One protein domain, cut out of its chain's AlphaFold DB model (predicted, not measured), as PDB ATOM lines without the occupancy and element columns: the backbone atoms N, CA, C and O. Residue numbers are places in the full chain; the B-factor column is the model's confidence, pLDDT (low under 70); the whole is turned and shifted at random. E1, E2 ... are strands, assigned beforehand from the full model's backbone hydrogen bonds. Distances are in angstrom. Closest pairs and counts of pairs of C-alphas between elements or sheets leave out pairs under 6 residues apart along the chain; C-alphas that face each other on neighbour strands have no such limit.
ATOM      1  N   ILE A 348      10.318  35.694  43.911       96.88
ATOM      2  CA  ILE A 348       9.281  34.746  44.329       96.88
ATOM      3  C   ILE A 348       9.710  33.351  43.877       96.88
ATOM      4  O   ILE A 348       9.718  33.030  42.688       96.88
ATOM      5  N   LYS A 349      10.098  32.520  44.845       95.94
ATOM      6  CA  LYS A 349      10.611  31.165  44.602       95.94
ATOM      7  C   LYS A 349       9.482  30.162  44.359       95.94
ATOM      8  O   LYS A 349       8.318  30.436  44.635       95.94
ATOM      9  N   ASN A 350       9.861  28.962  43.912       92.88
ATOM     10  CA  ASN A 350       8.970  27.810  43.722       92.88
ATOM     11  C   ASN A 350       7.865  28.028  42.677       92.88
ATOM     12  O   ASN A 350       6.781  27.458  42.791       92.88
ATOM     13  N   ILE A 351       8.140  28.827  41.643       91.88
ATOM     14  CA  ILE A 351       7.262  28.920  40.478       91.88
ATOM     15  C   ILE A 351       7.642  27.840  39.473       91.88
ATOM     16  O   ILE A 351       8.774  27.785  38.996       91.88
ATOM     17  N   SER A 352       6.673  26.999  39.122       89.62
ATOM     18  CA  SER A 352       6.831  26.010  38.059       89.62
ATOM     19  C   SER A 352       6.791  26.695  36.695       89.62
ATOM     20  O   SER A 352       5.756  27.233  36.300       89.62
ATOM     21  N   THR A 353       7.897  26.640  35.956       92.00
ATOM     22  CA  THR A 353       7.939  27.142  34.580       92.00
ATOM     23  C   THR A 353       7.192  26.209  33.633       92.00
ATOM     24  O   THR A 353       7.358  24.987  33.702       92.00
ATOM     25  N   LEU A 354       6.422  26.768  32.708       89.69
ATOM     26  CA  LEU A 354       5.773  26.013  31.638       89.69
ATOM     27  C   LEU A 354       6.728  25.841  30.451       89.69
ATOM     28  O   LEU A 354       7.559  26.704  30.171       89.69
ATOM     29  N   GLN A 355       6.606  24.727  29.728       91.38
ATOM     30  CA  GLN A 355       7.282  24.585  28.438       91.38
ATOM     31  C   GLN A 355       6.558  25.439  27.394       91.38
ATOM     32  O   GLN A 355       5.345  25.315  27.230       91.38
ATOM     33  N   GLY A 356       7.297  26.276  26.671       90.12
ATOM     34  CA  GLY A 356       6.730  27.146  25.647       90.12
ATOM     35  C   GLY A 356       7.667  28.291  25.264       90.12
ATOM     36  O   GLY A 356       8.751  28.408  25.839       90.12
ATOM     37  N   PRO A 357       7.277  29.111  24.273       92.81
ATOM     38  CA  PRO A 357       7.984  30.351  23.970       92.81
ATOM     39  C   PRO A 357       7.849  31.344  25.133       92.81
ATOM     40  O   PRO A 357       6.850  31.324  25.841       92.81
ATOM     41  N   ALA A 358       8.831  32.231  25.305       93.69
ATOM     42  CA  ALA A 358       8.715  33.354  26.232       93.69
ATOM     43  C   ALA A 358       7.613  34.326  25.779       93.69
ATOM     44  O   ALA A 358       7.407  34.536  24.579       93.69
ATOM     45  N   HIS A 359       6.938  34.938  26.747       93.38
ATOM     46  CA  HIS A 359       5.891  35.932  26.526       93.38
ATOM     47  C   HIS A 359       6.333  37.296  27.048       93.38
ATOM     48  O   HIS A 359       7.152  37.377  27.953       93.38
ATOM     49  N   SER A 360       5.775  38.374  26.512       96.12
ATOM     50  CA  SER A 360       5.984  39.720  27.052       96.12
ATOM     51  C   SER A 360       4.643  40.431  27.048       96.12
ATOM     52  O   SER A 360       4.073  40.628  25.976       96.12
ATOM     53  N   ILE A 361       4.090  40.676  28.240       95.69
ATOM     54  CA  ILE A 361       2.697  41.108  28.425       95.69
ATOM     55  C   ILE A 361       2.553  42.125  29.554       95.69
ATOM     56  O   ILE A 361       3.240  42.037  30.575       95.69
ATOM     57  N   THR A 362       1.593  43.035  29.410       96.50
ATOM     58  CA  THR A 362       1.083  43.851  30.516       96.50
ATOM     59  C   THR A 362      -0.283  43.344  30.953       96.50
ATOM     60  O   THR A 362      -1.176  43.127  30.135       96.50
ATOM     61  N   LEU A 363      -0.458  43.175  32.257       95.88
ATOM     62  CA  LEU A 363      -1.739  42.960  32.898       95.88
ATOM     63  C   LEU A 363      -2.244  44.306  33.408       95.88
ATOM     64  O   LEU A 363      -1.576  44.947  34.219       95.88
ATOM     65  N   CYS A 364      -3.423  44.715  32.953       95.00
ATOM     66  CA  CYS A 364      -4.059  45.964  33.367       95.00
ATOM     67  C   CYS A 364      -5.335  45.671  34.149       95.00
ATOM     68  O   CYS A 364      -6.172  44.885  33.694       95.00
ATOM     69  N   GLN A 365      -5.493  46.310  35.307       93.94
ATOM     70  CA  GLN A 365      -6.736  46.271  36.075       93.94
ATOM     71  C   GLN A 365      -7.791  47.211  35.486       93.94
ATOM     72  O   GLN A 365      -7.534  48.390  35.265       93.94
ATOM     73  N   HIS A 366      -9.006  46.687  35.336       90.50
ATOM     74  CA  HIS A 366     -10.242  47.450  35.160       90.50
ATOM     75  C   HIS A 366     -11.172  47.192  36.351       90.50
ATOM     76  O   HIS A 366     -10.920  46.300  37.161       90.50
ATOM     77  N   GLU A 367     -12.271  47.943  36.458       90.25
ATOM     78  CA  GLU A 367     -13.189  47.865  37.610       90.25
ATOM     79  C   GLU A 367     -13.696  46.441  37.916       90.25
ATOM     80  O   GLU A 367     -13.914  46.101  39.076       90.25
ATOM     81  N   SER A 368     -13.870  45.596  36.893       88.94
ATOM     82  CA  SER A 368     -14.490  44.267  37.024       88.94
ATOM     83  C   SER A 368     -13.655  43.094  36.503       88.94
ATOM     84  O   SER A 368     -14.058  41.943  36.672       88.94
ATOM     85  N   HIS A 369     -12.523  43.349  35.844       88.75
ATOM     86  CA  HIS A 369     -11.703  42.318  35.203       88.75
ATOM     87  C   HIS A 369     -10.282  42.829  34.936       88.75
ATOM     88  O   HIS A 369      -9.995  44.012  35.103       88.75
ATOM     89  N   TYR A 370      -9.396  41.937  34.490       89.69
ATOM     90  CA  TYR A 370      -8.068  42.299  33.998       89.69
ATOM     91  C   TYR A 370      -7.979  42.039  32.495       89.69
ATOM     92  O   TYR A 370      -8.615  41.112  31.986       89.69
ATOM     93  N   THR A 371      -7.177  42.832  31.791       92.44
ATOM     94  CA  THR A 371      -6.876  42.632  30.365       92.44
ATOM     95  C   THR A 371      -5.389  42.393  30.157       92.44
ATOM     96  O   THR A 371      -4.569  43.014  30.832       92.44
ATOM     97  N   PHE A 372      -5.053  41.547  29.184       93.00
ATOM     98  CA  PHE A 372      -3.693  41.411  28.670       93.00
ATOM     99  C   PHE A 372      -3.490  42.392  27.517       93.00
ATOM    100  O   PHE A 372      -4.309  42.435  26.600       93.00
ATOM    101  N   VAL A 373      -2.417  43.175  27.575       94.19
ATOM    102  CA  VAL A 373      -2.080  44.195  26.580       94.19
ATOM    103  C   VAL A 373      -0.640  43.990  26.112       94.19
ATOM    104  O   VAL A 373       0.246  43.697  26.916       94.19
ATOM    105  N   GLU A 374      -0.425  44.140  24.808       94.75
ATOM    106  CA  GLU A 374       0.893  44.266  24.177       94.75
ATOM    107  C   GLU A 374       1.252  45.760  24.173       94.75
ATOM    108  O   GLU A 374       0.871  46.504  23.272       94.75
ATOM    109  N   ASP A 375       1.875  46.233  25.254       93.38
ATOM    110  CA  ASP A 375       2.138  47.663  25.477       93.38
ATOM    111  C   ASP A 375       3.362  48.178  24.715       93.38
ATOM    112  O   ASP A 375       3.496  49.394  24.522       93.38
ATOM    113  N   PHE A 376       4.265  47.274  24.337       93.88
ATOM    114  CA  PHE A 376       5.553  47.587  23.734       93.88
ATOM    115  C   PHE A 376       5.751  46.868  22.403       93.88
ATOM    116  O   PHE A 376       5.236  45.775  22.168       93.88
ATOM    117  N   GLU A 377       6.544  47.477  21.521       88.38
ATOM    118  CA  GLU A 377       6.907  46.854  20.254       88.38
ATOM    119  C   GLU A 377       7.653  45.534  20.500       88.38
ATOM    120  O   GLU A 377       8.648  45.483  21.227       88.38
ATOM    121  N   GLY A 378       7.155  44.452  19.900       88.06
ATOM    122  CA  GLY A 378       7.704  43.111  20.088       88.06
ATOM    123  C   GLY A 378       7.139  42.343  21.285       88.06
ATOM    124  O   GLY A 378       7.542  41.191  21.469       88.06
ATOM    125  N   ASP A 379       6.200  42.917  22.048       94.50
ATOM    126  CA  ASP A 379       5.342  42.138  22.945       94.50
ATOM    127  C   ASP A 379       4.610  41.047  22.145       94.50
ATOM    128  O   ASP A 379       4.261  41.230  20.977       94.50
ATOM    129  N   LYS A 380       4.448  39.867  22.752       90.31
ATOM    130  CA  LYS A 380       3.824  38.709  22.102       90.31
ATOM    131  C   LYS A 380       2.960  37.941  23.082       90.31
ATOM    132  O   LYS A 380       3.455  37.406  24.081       90.31
ATOM    133  N   ILE A 381       1.688  37.809  22.730       87.94
ATOM    134  CA  ILE A 381       0.709  37.002  23.450       87.94
ATOM    135  C   ILE A 381       0.416  35.716  22.669       87.94
ATOM    136  O   ILE A 381      -0.334  35.707  21.697       87.94
ATOM    137  N   TYR A 382       0.951  34.585  23.130       83.50
ATOM    138  CA  TYR A 382       0.563  33.264  22.626       83.50
ATOM    139  C   TYR A 382      -0.485  32.612  23.535       83.50
ATOM    140  O   TYR A 382      -0.171  31.680  24.269       83.50
ATOM    141  N   LEU A 383      -1.729  33.096  23.497       79.81
ATOM    142  CA  LEU A 383      -2.843  32.427  24.177       79.81
ATOM    143  C   LEU A 383      -3.481  31.418  23.215       79.81
ATOM    144  O   LEU A 383      -4.113  31.801  22.231       79.81
ATOM    145  N   ARG A 384      -3.305  30.117  23.471       67.50
ATOM    146  CA  ARG A 384      -3.959  29.044  22.701       67.50
ATOM    147  C   ARG A 384      -5.417  28.841  23.116       67.50
ATOM    148  O   ARG A 384      -6.193  28.341  22.309       67.50
ATOM    149  N   ASN A 385      -5.808  29.239  24.329       72.75
ATOM    150  CA  ASN A 385      -7.175  29.138  24.842       72.75
ATOM    151  C   ASN A 385      -7.510  30.312  25.775       72.75
ATOM    152  O   ASN A 385      -6.765  30.606  26.700       72.75
ATOM    153  N   PHE A 386      -8.707  30.892  25.643       54.38
ATOM    154  CA  PHE A 386      -9.227  31.973  26.507       54.38
ATOM    155  C   PHE A 386      -9.370  31.620  28.007       54.38
ATOM    156  O   PHE A 386      -9.770  32.463  28.803       54.38
ATOM    157  N   LYS A 387      -9.068  30.376  28.405       66.50
ATOM    158  CA  LYS A 387      -9.020  29.925  29.808       66.50
ATOM    159  C   LYS A 387      -7.597  29.884  30.378       66.50
ATOM    160  O   LYS A 387      -7.395  29.324  31.454       66.50
ATOM    161  N   GLU A 388      -6.605  30.354  29.628       60.94
ATOM    162  CA  GLU A 388      -5.207  30.156  29.985       60.94
ATOM    163  C   GLU A 388      -4.763  31.022  31.163       60.94
ATOM    164  O   GLU A 388      -5.057  32.211  31.267       60.94
ATOM    165  N   ARG A 389      -4.056  30.334  32.059       79.94
ATOM    166  CA  ARG A 389      -3.288  30.858  33.184       79.94
ATOM    167  C   ARG A 389      -2.195  31.798  32.671       79.94
ATOM    168  O   ARG A 389      -1.785  31.693  31.516       79.94
ATOM    169  N   LEU A 390      -1.678  32.656  33.548       86.50
ATOM    170  CA  LEU A 390      -0.505  33.486  33.263       86.50
ATOM    171  C   LEU A 390       0.628  32.637  32.630       86.50
ATOM    172  O   LEU A 390       0.988  31.595  33.193       86.50
ATOM    173  N   PRO A 391       1.187  33.027  31.470       89.62
ATOM    174  CA  PRO A 391       2.150  32.200  30.752       89.62
ATOM    175  C   PRO A 391       3.546  32.246  31.390       89.62
ATOM    176  O   PRO A 391       4.386  33.090  31.087       89.62
ATOM    177  N   LEU A 392       3.826  31.279  32.261       93.25
ATOM    178  CA  LEU A 392       5.067  31.191  33.040       93.25
ATOM    179  C   LEU A 392       6.214  30.472  32.297       93.25
ATOM    180  O   LEU A 392       6.874  29.605  32.868       93.25
ATOM    181  N   ALA A 393       6.434  30.761  31.014       94.88
ATOM    182  CA  ALA A 393       7.571  30.207  30.271       94.88
ATOM    183  C   ALA A 393       8.901  30.877  30.669       94.88
ATOM    184  O   ALA A 393       8.919  32.015  31.132       94.88
ATOM    185  N   GLU A 394      10.023  30.175  30.479       96.31
ATOM    186  CA  GLU A 394      11.364  30.717  30.747       96.31
ATOM    187  C   GLU A 394      11.615  32.005  29.953       96.31
ATOM    188  O   GLU A 394      11.474  32.028  28.730       96.31
ATOM    189  N   GLY A 395      12.026  33.066  30.644       95.62
ATOM    190  CA  GLY A 395      12.275  34.376  30.055       95.62
ATOM    191  C   GLY A 395      11.023  35.208  29.780       95.62
ATOM    192  O   GLY A 395      11.166  36.290  29.213       95.62
ATOM    193  N   SER A 396       9.821  34.748  30.160       96.62
ATOM    194  CA  SER A 396       8.615  35.576  30.065       96.62
ATOM    195  C   SER A 396       8.746  36.839  30.918       96.62
ATOM    196  O   SER A 396       9.197  36.749  32.058       96.62
ATOM    197  N   ILE A 397       8.305  37.983  30.392       97.69
ATOM    198  CA  ILE A 397       8.224  39.284  31.065       97.69
ATOM    199  C   ILE A 397       6.755  39.623  31.304       97.69
ATOM    200  O   ILE A 397       5.945  39.641  30.377       97.69
ATOM    201  N   HIS A 398       6.411  39.938  32.544       97.50
ATOM    202  CA  HIS A 398       5.066  40.327  32.939       97.50
ATOM    203  C   HIS A 398       5.107  41.678  33.640       97.50
ATOM    204  O   HIS A 398       5.905  41.892  34.553       97.50
ATOM    205  N   ARG A 399       4.226  42.580  33.220       97.62
ATOM    206  CA  ARG A 399       4.112  43.936  33.753       97.62
ATOM    207  C   ARG A 399       2.753  44.087  34.406       97.62
ATOM    208  O   ARG A 399       1.755  43.660  33.836       97.62
ATOM    209  N   TYR A 400       2.699  44.676  35.589       97.44
ATOM    210  CA  TYR A 400       1.448  44.907  36.305       97.44
ATOM    211  C   TYR A 400       1.133  46.400  36.300       97.44
ATOM    212  O   TYR A 400       1.983  47.202  36.691       97.44
ATOM    213  N   ASN A 401      -0.078  46.755  35.870       96.62
ATOM    214  CA  ASN A 401      -0.644  48.103  35.910       96.62
ATOM    215  C   ASN A 401      -1.889  48.112  36.811       96.62
ATOM    216  O   ASN A 401      -2.940  47.568  36.446       96.62
ATOM    217  N   GLY A 402      -1.751  48.716  37.991       96.00
ATOM    218  CA  GLY A 402      -2.774  48.749  39.032       96.00
ATOM    219  C   GLY A 402      -2.617  47.613  40.044       96.00
ATOM    220  O   GLY A 402      -1.518  47.104  40.267       96.00
ATOM    221  N   ARG A 403      -3.724  47.221  40.683       96.69
ATOM    222  CA  ARG A 403      -3.760  46.208  41.743       96.69
ATOM    223  C   ARG A 403      -4.271  44.871  41.207       96.69
ATOM    224  O   ARG A 403      -5.466  44.693  40.991       96.69
ATOM    225  N   ILE A 404      -3.376  43.904  41.041       95.62
ATOM    226  CA  ILE A 404      -3.639  42.632  40.361       95.62
ATOM    227  C   ILE A 404      -3.346  41.458  41.285       95.62
ATOM    228  O   ILE A 404      -2.242  41.317  41.801       95.62
ATOM    229  N   VAL A 405      -4.338  40.585  41.460       95.19
ATOM    230  CA  VAL A 405      -4.189  39.323  42.199       95.19
ATOM    231  C   VAL A 405      -3.805  38.212  41.223       95.19
ATOM    232  O   VAL A 405      -4.498  38.007  40.228       95.19
ATOM    233  N   GLN A 406      -2.716  37.494  41.499       93.06
ATOM    234  CA  GLN A 406      -2.243  36.365  40.694       93.06
ATOM    235  C   GLN A 406      -2.383  35.052  41.451       93.06
ATOM    236  O   GLN A 406      -1.526  34.665  42.248       93.06
ATOM    237  N   ASN A 407      -3.465  34.335  41.161       90.38
ATOM    238  CA  ASN A 407      -3.763  33.055  41.801       90.38
ATOM    239  C   ASN A 407      -2.744  31.975  41.402       90.38
ATOM    240  O   ASN A 407      -2.423  31.087  42.188       90.38
ATOM    241  N   GLU A 408      -2.190  32.083  40.196       87.12
ATOM    242  CA  GLU A 408      -1.152  31.216  39.638       87.12
ATOM    243  C   GLU A 408       0.182  31.330  40.380       87.12
ATOM    244  O   GLU A 408       0.996  30.410  40.325       87.12
ATOM    245  N   ILE A 409       0.399  32.449  41.074       88.12
ATOM    246  CA  ILE A 409       1.615  32.739  41.829       88.12
ATOM    247  C   ILE A 409       1.247  32.886  43.306       88.12
ATOM    248  O   ILE A 409       1.419  33.941  43.904       88.12
ATOM    249  N   ASN A 410       0.698  31.823  43.897       89.50
ATOM    250  CA  ASN A 410       0.375  31.749  45.327       89.50
ATOM    251  C   ASN A 410      -0.549  32.878  45.828       89.50
ATOM    252  O   ASN A 410      -0.379  33.358  46.941       89.50
ATOM    253  N   ASN A 411      -1.524  33.321  45.025       93.56
ATOM    254  CA  ASN A 411      -2.448  34.413  45.377       93.56
ATOM    255  C   ASN A 411      -1.748  35.735  45.761       93.56
ATOM    256  O   ASN A 411      -2.281  36.513  46.554       93.56
ATOM    257  N   ILE A 412      -0.559  35.996  45.211       96.31
ATOM    258  CA  ILE A 412       0.180  37.238  45.454       96.31
ATOM    259  C   ILE A 412      -0.552  38.419  44.811       96.31
ATOM    260  O   ILE A 412      -1.067  38.320  43.693       96.31
ATOM    261  N   VAL A 413      -0.575  39.555  45.512       97.19
ATOM    262  CA  VAL A 413      -1.097  40.821  44.985       97.19
ATOM    263  C   VAL A 413       0.062  41.706  44.549       97.19
ATOM    264  O   VAL A 413       0.960  41.988  45.338       97.19
ATOM    265  N   PHE A 414       0.013  42.172  43.308       97.75
ATOM    266  CA  PHE A 414       0.910  43.184  42.761       97.75
ATOM    267  C   PHE A 414       0.161  44.509  42.715       97.75
ATOM    268  O   PHE A 414      -0.941  44.558  42.179       97.75
ATOM    269  N   GLU A 415       0.730  45.568  43.276       97.44
ATOM    270  CA  GLU A 415       0.130  46.900  43.275       97.44
ATOM    271  C   GLU A 415       1.156  47.911  42.772       97.44
ATOM    272  O   GLU A 415       2.143  48.187  43.451       97.44
ATOM    273  N   SER A 416       0.943  48.423  41.561       96.19
ATOM    274  CA  SER A 416       1.809  49.403  40.900       96.19
ATOM    275  C   SER A 416       1.083  50.721  40.643       96.19
ATOM    276  O   SER A 416      -0.150  50.784  40.632       96.19
ATOM    277  N   ASN A 417       1.856  51.780  40.403       91.31
ATOM    278  CA  ASN A 417       1.312  53.020  39.860       91.31
ATOM    279  C   ASN A 417       0.913  52.836  38.380       91.31
ATOM    280  O   ASN A 417       1.365  51.924  37.690       91.31
ATOM    281  N   THR A 418       0.060  53.735  37.893       90.06
ATOM    282  CA  THR A 418      -0.476  53.720  36.523       90.06
ATOM    283  C   THR A 418       0.486  54.272  35.465       90.06
ATOM    284  O   THR A 418       0.214  54.139  34.271       90.06
ATOM    285  N   ASP A 419       1.613  54.874  35.865       93.81
ATOM    286  CA  ASP A 419       2.668  55.291  34.934       93.81
ATOM    287  C   ASP A 419       3.422  54.061  34.403       93.81
ATOM    288  O   ASP A 419       3.837  53.193  35.171       93.81
ATOM    289  N   LYS A 420       3.656  53.990  33.087       94.12
ATOM    290  CA  LYS A 420       4.405  52.888  32.458       94.12
ATOM    291  C   LYS A 420       5.828  52.756  33.010       94.12
ATOM    292  O   LYS A 420       6.353  51.637  33.086       94.12
ATOM    293  N   ALA A 421       6.452  53.868  33.410       95.12
ATOM    294  CA  ALA A 421       7.753  53.857  34.084       95.12
ATOM    295  C   ALA A 421       7.713  53.090  35.415       95.12
ATOM    296  O   ALA A 421       8.691  52.428  35.770       95.12
ATOM    297  N   ASP A 422       6.562  53.110  36.084       96.50
ATOM    298  CA  ASP A 422       6.349  52.540  37.410       96.50
ATOM    299  C   ASP A 422       5.716  51.144  37.383       96.50
ATOM    300  O   ASP A 422       5.603  50.518  38.437       96.50
ATOM    301  N   TYR A 423       5.320  50.617  36.218       97.31
ATOM    302  CA  TYR A 423       4.802  49.249  36.135       97.31
ATOM    303  C   TYR A 423       5.748  48.278  36.832       97.31
ATOM    304  O   TYR A 423       6.933  48.207  36.501       97.31
ATOM    305  N   LEU A 424       5.208  47.507  37.776       98.06
ATOM    306  CA  LEU A 424       5.956  46.431  38.400       98.06
ATOM    307  C   LEU A 424       6.220  45.373  37.332       98.06
ATOM    308  O   LEU A 424       5.291  44.707  36.872       98.06
ATOM    309  N   THR A 425       7.478  45.233  36.932       98.12
ATOM    310  CA  THR A 425       7.899  44.277  35.911       98.12
ATOM    311  C   THR A 425       8.634  43.118  36.563       98.12
ATOM    312  O   THR A 425       9.599  43.310  37.304       98.12
ATOM    313  N   PHE A 426       8.219  41.904  36.225       98.38
ATOM    314  CA  PHE A 426       8.843  40.658  36.646       98.38
ATOM    315  C   PHE A 426       9.223  39.819  35.437       98.38
ATOM    316  O   PHE A 426       8.592  39.918  34.384       98.38
ATOM    317  N   ALA A 427      10.216  38.952  35.607       98.12
ATOM    318  CA  ALA A 427      10.491  37.902  34.647       98.12
ATOM    319  C   ALA A 427      10.626  36.528  35.280       98.12
ATOM    320  O   ALA A 427      11.000  36.373  36.443       98.12
ATOM    321  N   VAL A 428      10.301  35.521  34.481       97.69
ATOM    322  CA  VAL A 428      10.346  34.119  34.877       97.69
ATOM    323  C   VAL A 428      11.715  33.538  34.545       97.69
ATOM    324  O   VAL A 428      12.154  33.584  33.399       97.69
ATOM    325  N   PHE A 429      12.353  32.950  35.550       97.38
ATOM    326  CA  PHE A 429      13.603  32.210  35.438       97.38
ATOM    327  C   PHE A 429      13.440  30.836  36.087       97.38
ATOM    328  O   PHE A 429      12.981  30.720  37.223       97.38
ATOM    329  N   LYS A 430      13.879  29.783  35.411       95.62
ATOM    330  CA  LYS A 430      13.691  28.386  35.811       95.62
ATOM    331  C   LYS A 430      14.373  28.070  37.133       95.62
ATOM    332  O   LYS A 430      13.852  27.290  37.924       95.62
ATOM    333  N   GLU A 431      15.532  28.674  37.362       95.88
ATOM    334  CA  GLU A 431      16.352  28.429  38.550       95.88
ATOM    335  C   GLU A 431      16.089  29.446  39.668       95.88
ATOM    336  O   GLU A 431      16.236  29.117  40.844       95.88
ATOM    337  N   LEU A 432      15.667  30.667  39.319       96.56
ATOM    338  CA  LEU A 432      15.509  31.773  40.275       96.56
ATOM    339  C   LEU A 432      14.046  32.024  40.683       96.56
ATOM    340  O   LEU A 432      13.792  32.614  41.733       96.56
ATOM    341  N   GLY A 433      13.078  31.545  39.897       96.31
ATOM    342  CA  GLY A 433      11.651  31.811  40.068       96.31
ATOM    343  C   GLY A 433      11.209  33.102  39.374       96.31
ATOM    344  O   GLY A 433      11.637  33.400  38.262       96.31
ATOM    345  N   TYR A 434      10.321  33.864  40.015       97.25
ATOM    346  CA  TYR A 434       9.874  35.173  39.527       97.25
ATOM    347  C   TYR A 434      10.779  36.271  40.050       97.25
ATOM    348  O   TYR A 434      10.768  36.561  41.246       97.25
ATOM    349  N   VAL A 435      11.541  36.895  39.168       98.19
ATOM    350  CA  VAL A 435      12.532  37.894  39.551       98.19
ATOM    351  C   VAL A 435      12.021  39.278  39.189       98.19
ATOM    352  O   VAL A 435      11.595  39.519  38.060       98.19
ATOM    353  N   TYR A 436      12.070  40.191  40.153       98.31
ATOM    354  CA  TYR A 436      11.746  41.597  39.952       98.31
ATOM    355  C   TYR A 436      12.777  42.287  39.043       98.31
ATOM    356  O   TYR A 436      13.986  42.236  39.300       98.31
ATOM    357  N   LEU A 437      12.303  42.958  37.990       97.56
ATOM    358  CA  LEU A 437      13.146  43.701  37.054       97.56
ATOM    359  C   LEU A 437      13.202  45.194  37.394       97.56
ATOM    360  O   LEU A 437      14.296  45.718  37.595       97.56
ATOM    361  N   ARG A 438      12.046  45.866  37.437       97.50
ATOM    362  CA  ARG A 438      11.914  47.324  37.608       97.50
ATOM    363  C   ARG A 438      10.486  47.715  38.008       97.50
ATOM    364  O   ARG A 438       9.594  46.866  37.996       97.50
ATOM    365  N   GLY A 439      10.268  49.008  38.235       97.12
ATOM    366  CA  GLY A 439       8.961  49.602  38.531       97.12
ATOM    367  C   GLY A 439       8.912  50.230  39.917       97.12
ATOM    368  O   GLY A 439       9.924  50.306  40.604       97.12
ATOM    369  N   LYS A 440       7.731  50.684  40.331       96.81
ATOM    370  CA  LYS A 440       7.476  51.179  41.684       96.81
ATOM    371  C   LYS A 440       6.127  50.697  42.167       96.81
ATOM    372  O   LYS A 440       5.116  50.812  41.475       96.81
ATOM    373  N   GLY A 441       6.111  50.162  43.377       97.06
ATOM    374  CA  GLY A 441       4.893  49.617  43.951       97.06
ATOM    375  C   GLY A 441       5.176  48.657  45.085       97.06
ATOM    376  O   GLY A 441       6.270  48.636  45.645       97.06
ATOM    377  N   LYS A 442       4.190  47.831  45.410       98.00
ATOM    378  CA  LYS A 442       4.325  46.817  46.449       98.00
ATOM    379  C   LYS A 442       3.805  45.462  46.010       98.00
ATOM    380  O   LYS A 442       2.921  45.341  45.164       98.00
ATOM    381  N   VAL A 443       4.365  44.437  46.633       98.00
ATOM    382  CA  VAL A 443       3.928  43.051  46.522       98.00
ATOM    383  C   VAL A 443       3.392  42.611  47.876       98.00
ATOM    384  O   VAL A 443       4.081  42.746  48.886       98.00
ATOM    385  N   ILE A 444       2.172  42.080  47.906       97.94
ATOM    386  CA  ILE A 444       1.544  41.530  49.111       97.94
ATOM    387  C   ILE A 444       1.541  40.011  48.976       97.94
ATOM    388  O   ILE A 444       0.887  39.457  48.088       97.94
ATOM    389  N   LEU A 445       2.310  39.345  49.836       97.00
ATOM    390  CA  LEU A 445       2.403  37.888  49.865       97.00
ATOM    391  C   LEU A 445       1.112  37.257  50.406       97.00
ATOM    392  O   LEU A 445       0.322  37.917  51.075       97.00
ATOM    393  N   ASP A 446       0.937  35.954  50.188       94.81
ATOM    394  CA  ASP A 446      -0.153  35.143  50.759       94.81
ATOM    395  C   ASP A 446      -0.276  35.264  52.287       94.81
ATOM    396  O   ASP A 446      -1.372  35.285  52.841       94.81
ATOM    397  N   SER A 447       0.863  35.408  52.965       95.75
ATOM    398  CA  SER A 447       0.975  35.684  54.399       95.75
ATOM    399  C   SER A 447       0.454  37.062  54.828       95.75
ATOM    400  O   SER A 447       0.398  37.343  56.024       95.75
ATOM    401  N   GLY A 448       0.125  37.945  53.883       96.44
ATOM    402  CA  GLY A 448      -0.220  39.347  54.121       96.44
ATOM    403  C   GLY A 448       0.989  40.270  54.299       96.44
ATOM    404  O   GLY A 448       0.811  41.471  54.481       96.44
ATOM    405  N   LYS A 449       2.225  39.748  54.242       97.62
ATOM    406  CA  LYS A 449       3.440  40.570  54.305       97.62
ATOM    407  C   LYS A 449       3.538  41.461  53.066       97.62
ATOM    408  O   LYS A 449       3.606  40.950  51.949       97.62
ATOM    409  N   GLU A 450       3.613  42.771  53.282       97.94
ATOM    410  CA  GLU A 450       3.865  43.755  52.227       97.94
ATOM    411  C   GLU A 450       5.374  43.948  52.010       97.94
ATOM    412  O   GLU A 450       6.157  44.007  52.962       97.94
ATOM    413  N   ILE A 451       5.784  44.022  50.745       97.81
ATOM    414  CA  ILE A 451       7.161  44.262  50.314       97.81
ATOM    415  C   ILE A 451       7.134  45.414  49.319       97.81
ATOM    416  O   ILE A 451       6.578  45.278  48.231       97.81
ATOM    417  N   GLN A 452       7.732  46.537  49.703       97.94
ATOM    418  CA  GLN A 452       7.863  47.705  48.844       97.94
ATOM    419  C   GLN A 452       9.025  47.509  47.857       97.94
ATOM    420  O   GLN A 452      10.079  46.996  48.233       97.94
ATOM    421  N   LEU A 453       8.819  47.878  46.591       97.06
ATOM    422  CA  LEU A 453       9.777  47.720  45.497       97.06
ATOM    423  C   LEU A 453       9.986  49.053  44.764       97.06
ATOM    424  O   LEU A 453       9.026  49.792  44.532       97.06
ATOM    425  N   GLY A 454      11.233  49.312  44.359       91.50
ATOM    426  CA  GLY A 454      11.602  50.478  43.546       91.50
ATOM    427  C   GLY A 454      11.716  51.809  44.299       91.50
ATOM    428  O   GLY A 454      11.552  52.857  43.672       91.50
TER     429      GLY A 454
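What this domain is: This is residues 348 to 454 of the 455 residues of an uncharacterized protein of Calditrichaeota bacterium (UniProt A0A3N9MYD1). Two sheets make a sandwich, their strands crossed: a strongly twisted sheet of five strands, E2 E1 E3 E6 E7, partly face to face with a smaller sheet of four, E4 E5 E8 E9. The sheets come close together near residues 401, 416 and 424. The printed part has 107 residues, of which 44, under half, are in nine named strands, E1 to E9 in chain order; the class is all strand. The first sheet is mixed and the second all antiparallel. The whole is compact, with a radius of gyration of the C-alphas of 12.9 A and spans of 32 by 28 by 24 A.

How they stand to each other: In the larger sheet E3, residues 397 to 401, is parallel to its neighbour E1, residues 360 to 365, with N 363 and O 399 at 2.8 A. E1 forms a hairpin with edge strand E2, residues 370 to 373, with N 373 and O 362 at 2.8 A. E6, residues 424 to 429, is antiparallel to E3, with N 398 and O 426 at 2.9 A. E6 forms a hairpin with edge strand E7, residues 433 to 438, with N 429 and O 433 at 2.8 A. In the smaller sheet E4, residues 403 to 406, and E5, residues 412 to 416, form a hairpin, with N 404 and O 414 at 2.8 A. E8, residues 441 to 444, is antiparallel to E5, with N 444 and O 413 at 2.8 A, and forms a hairpin with E9, residues 450 to 453, with N 453 and O 441 at 2.8 A. The facing parts of the sandwich are 9.2 A centre to centre, the strands at 67 degrees; the closest C-alphas of E3 and E5, Asn 401 and Ser 416, are 5.7 A apart.

Where its parts are: E1 is 16.9 A long from C-alpha 360 at (5.984, 39.720, 27.052), E6 16.4 A and E7 15.7 A. E9 ends at C-alpha 453, (9.777, 47.720, 45.497).

The domain as a whole: The printed part has no cut. The C-alphas farthest apart, of Glu 377 and Ser 447, are 36.4 A apart. The link E2 to E3 is long, 23 residues; residue 384 and residues 386 to 388 have pLDDT under 70.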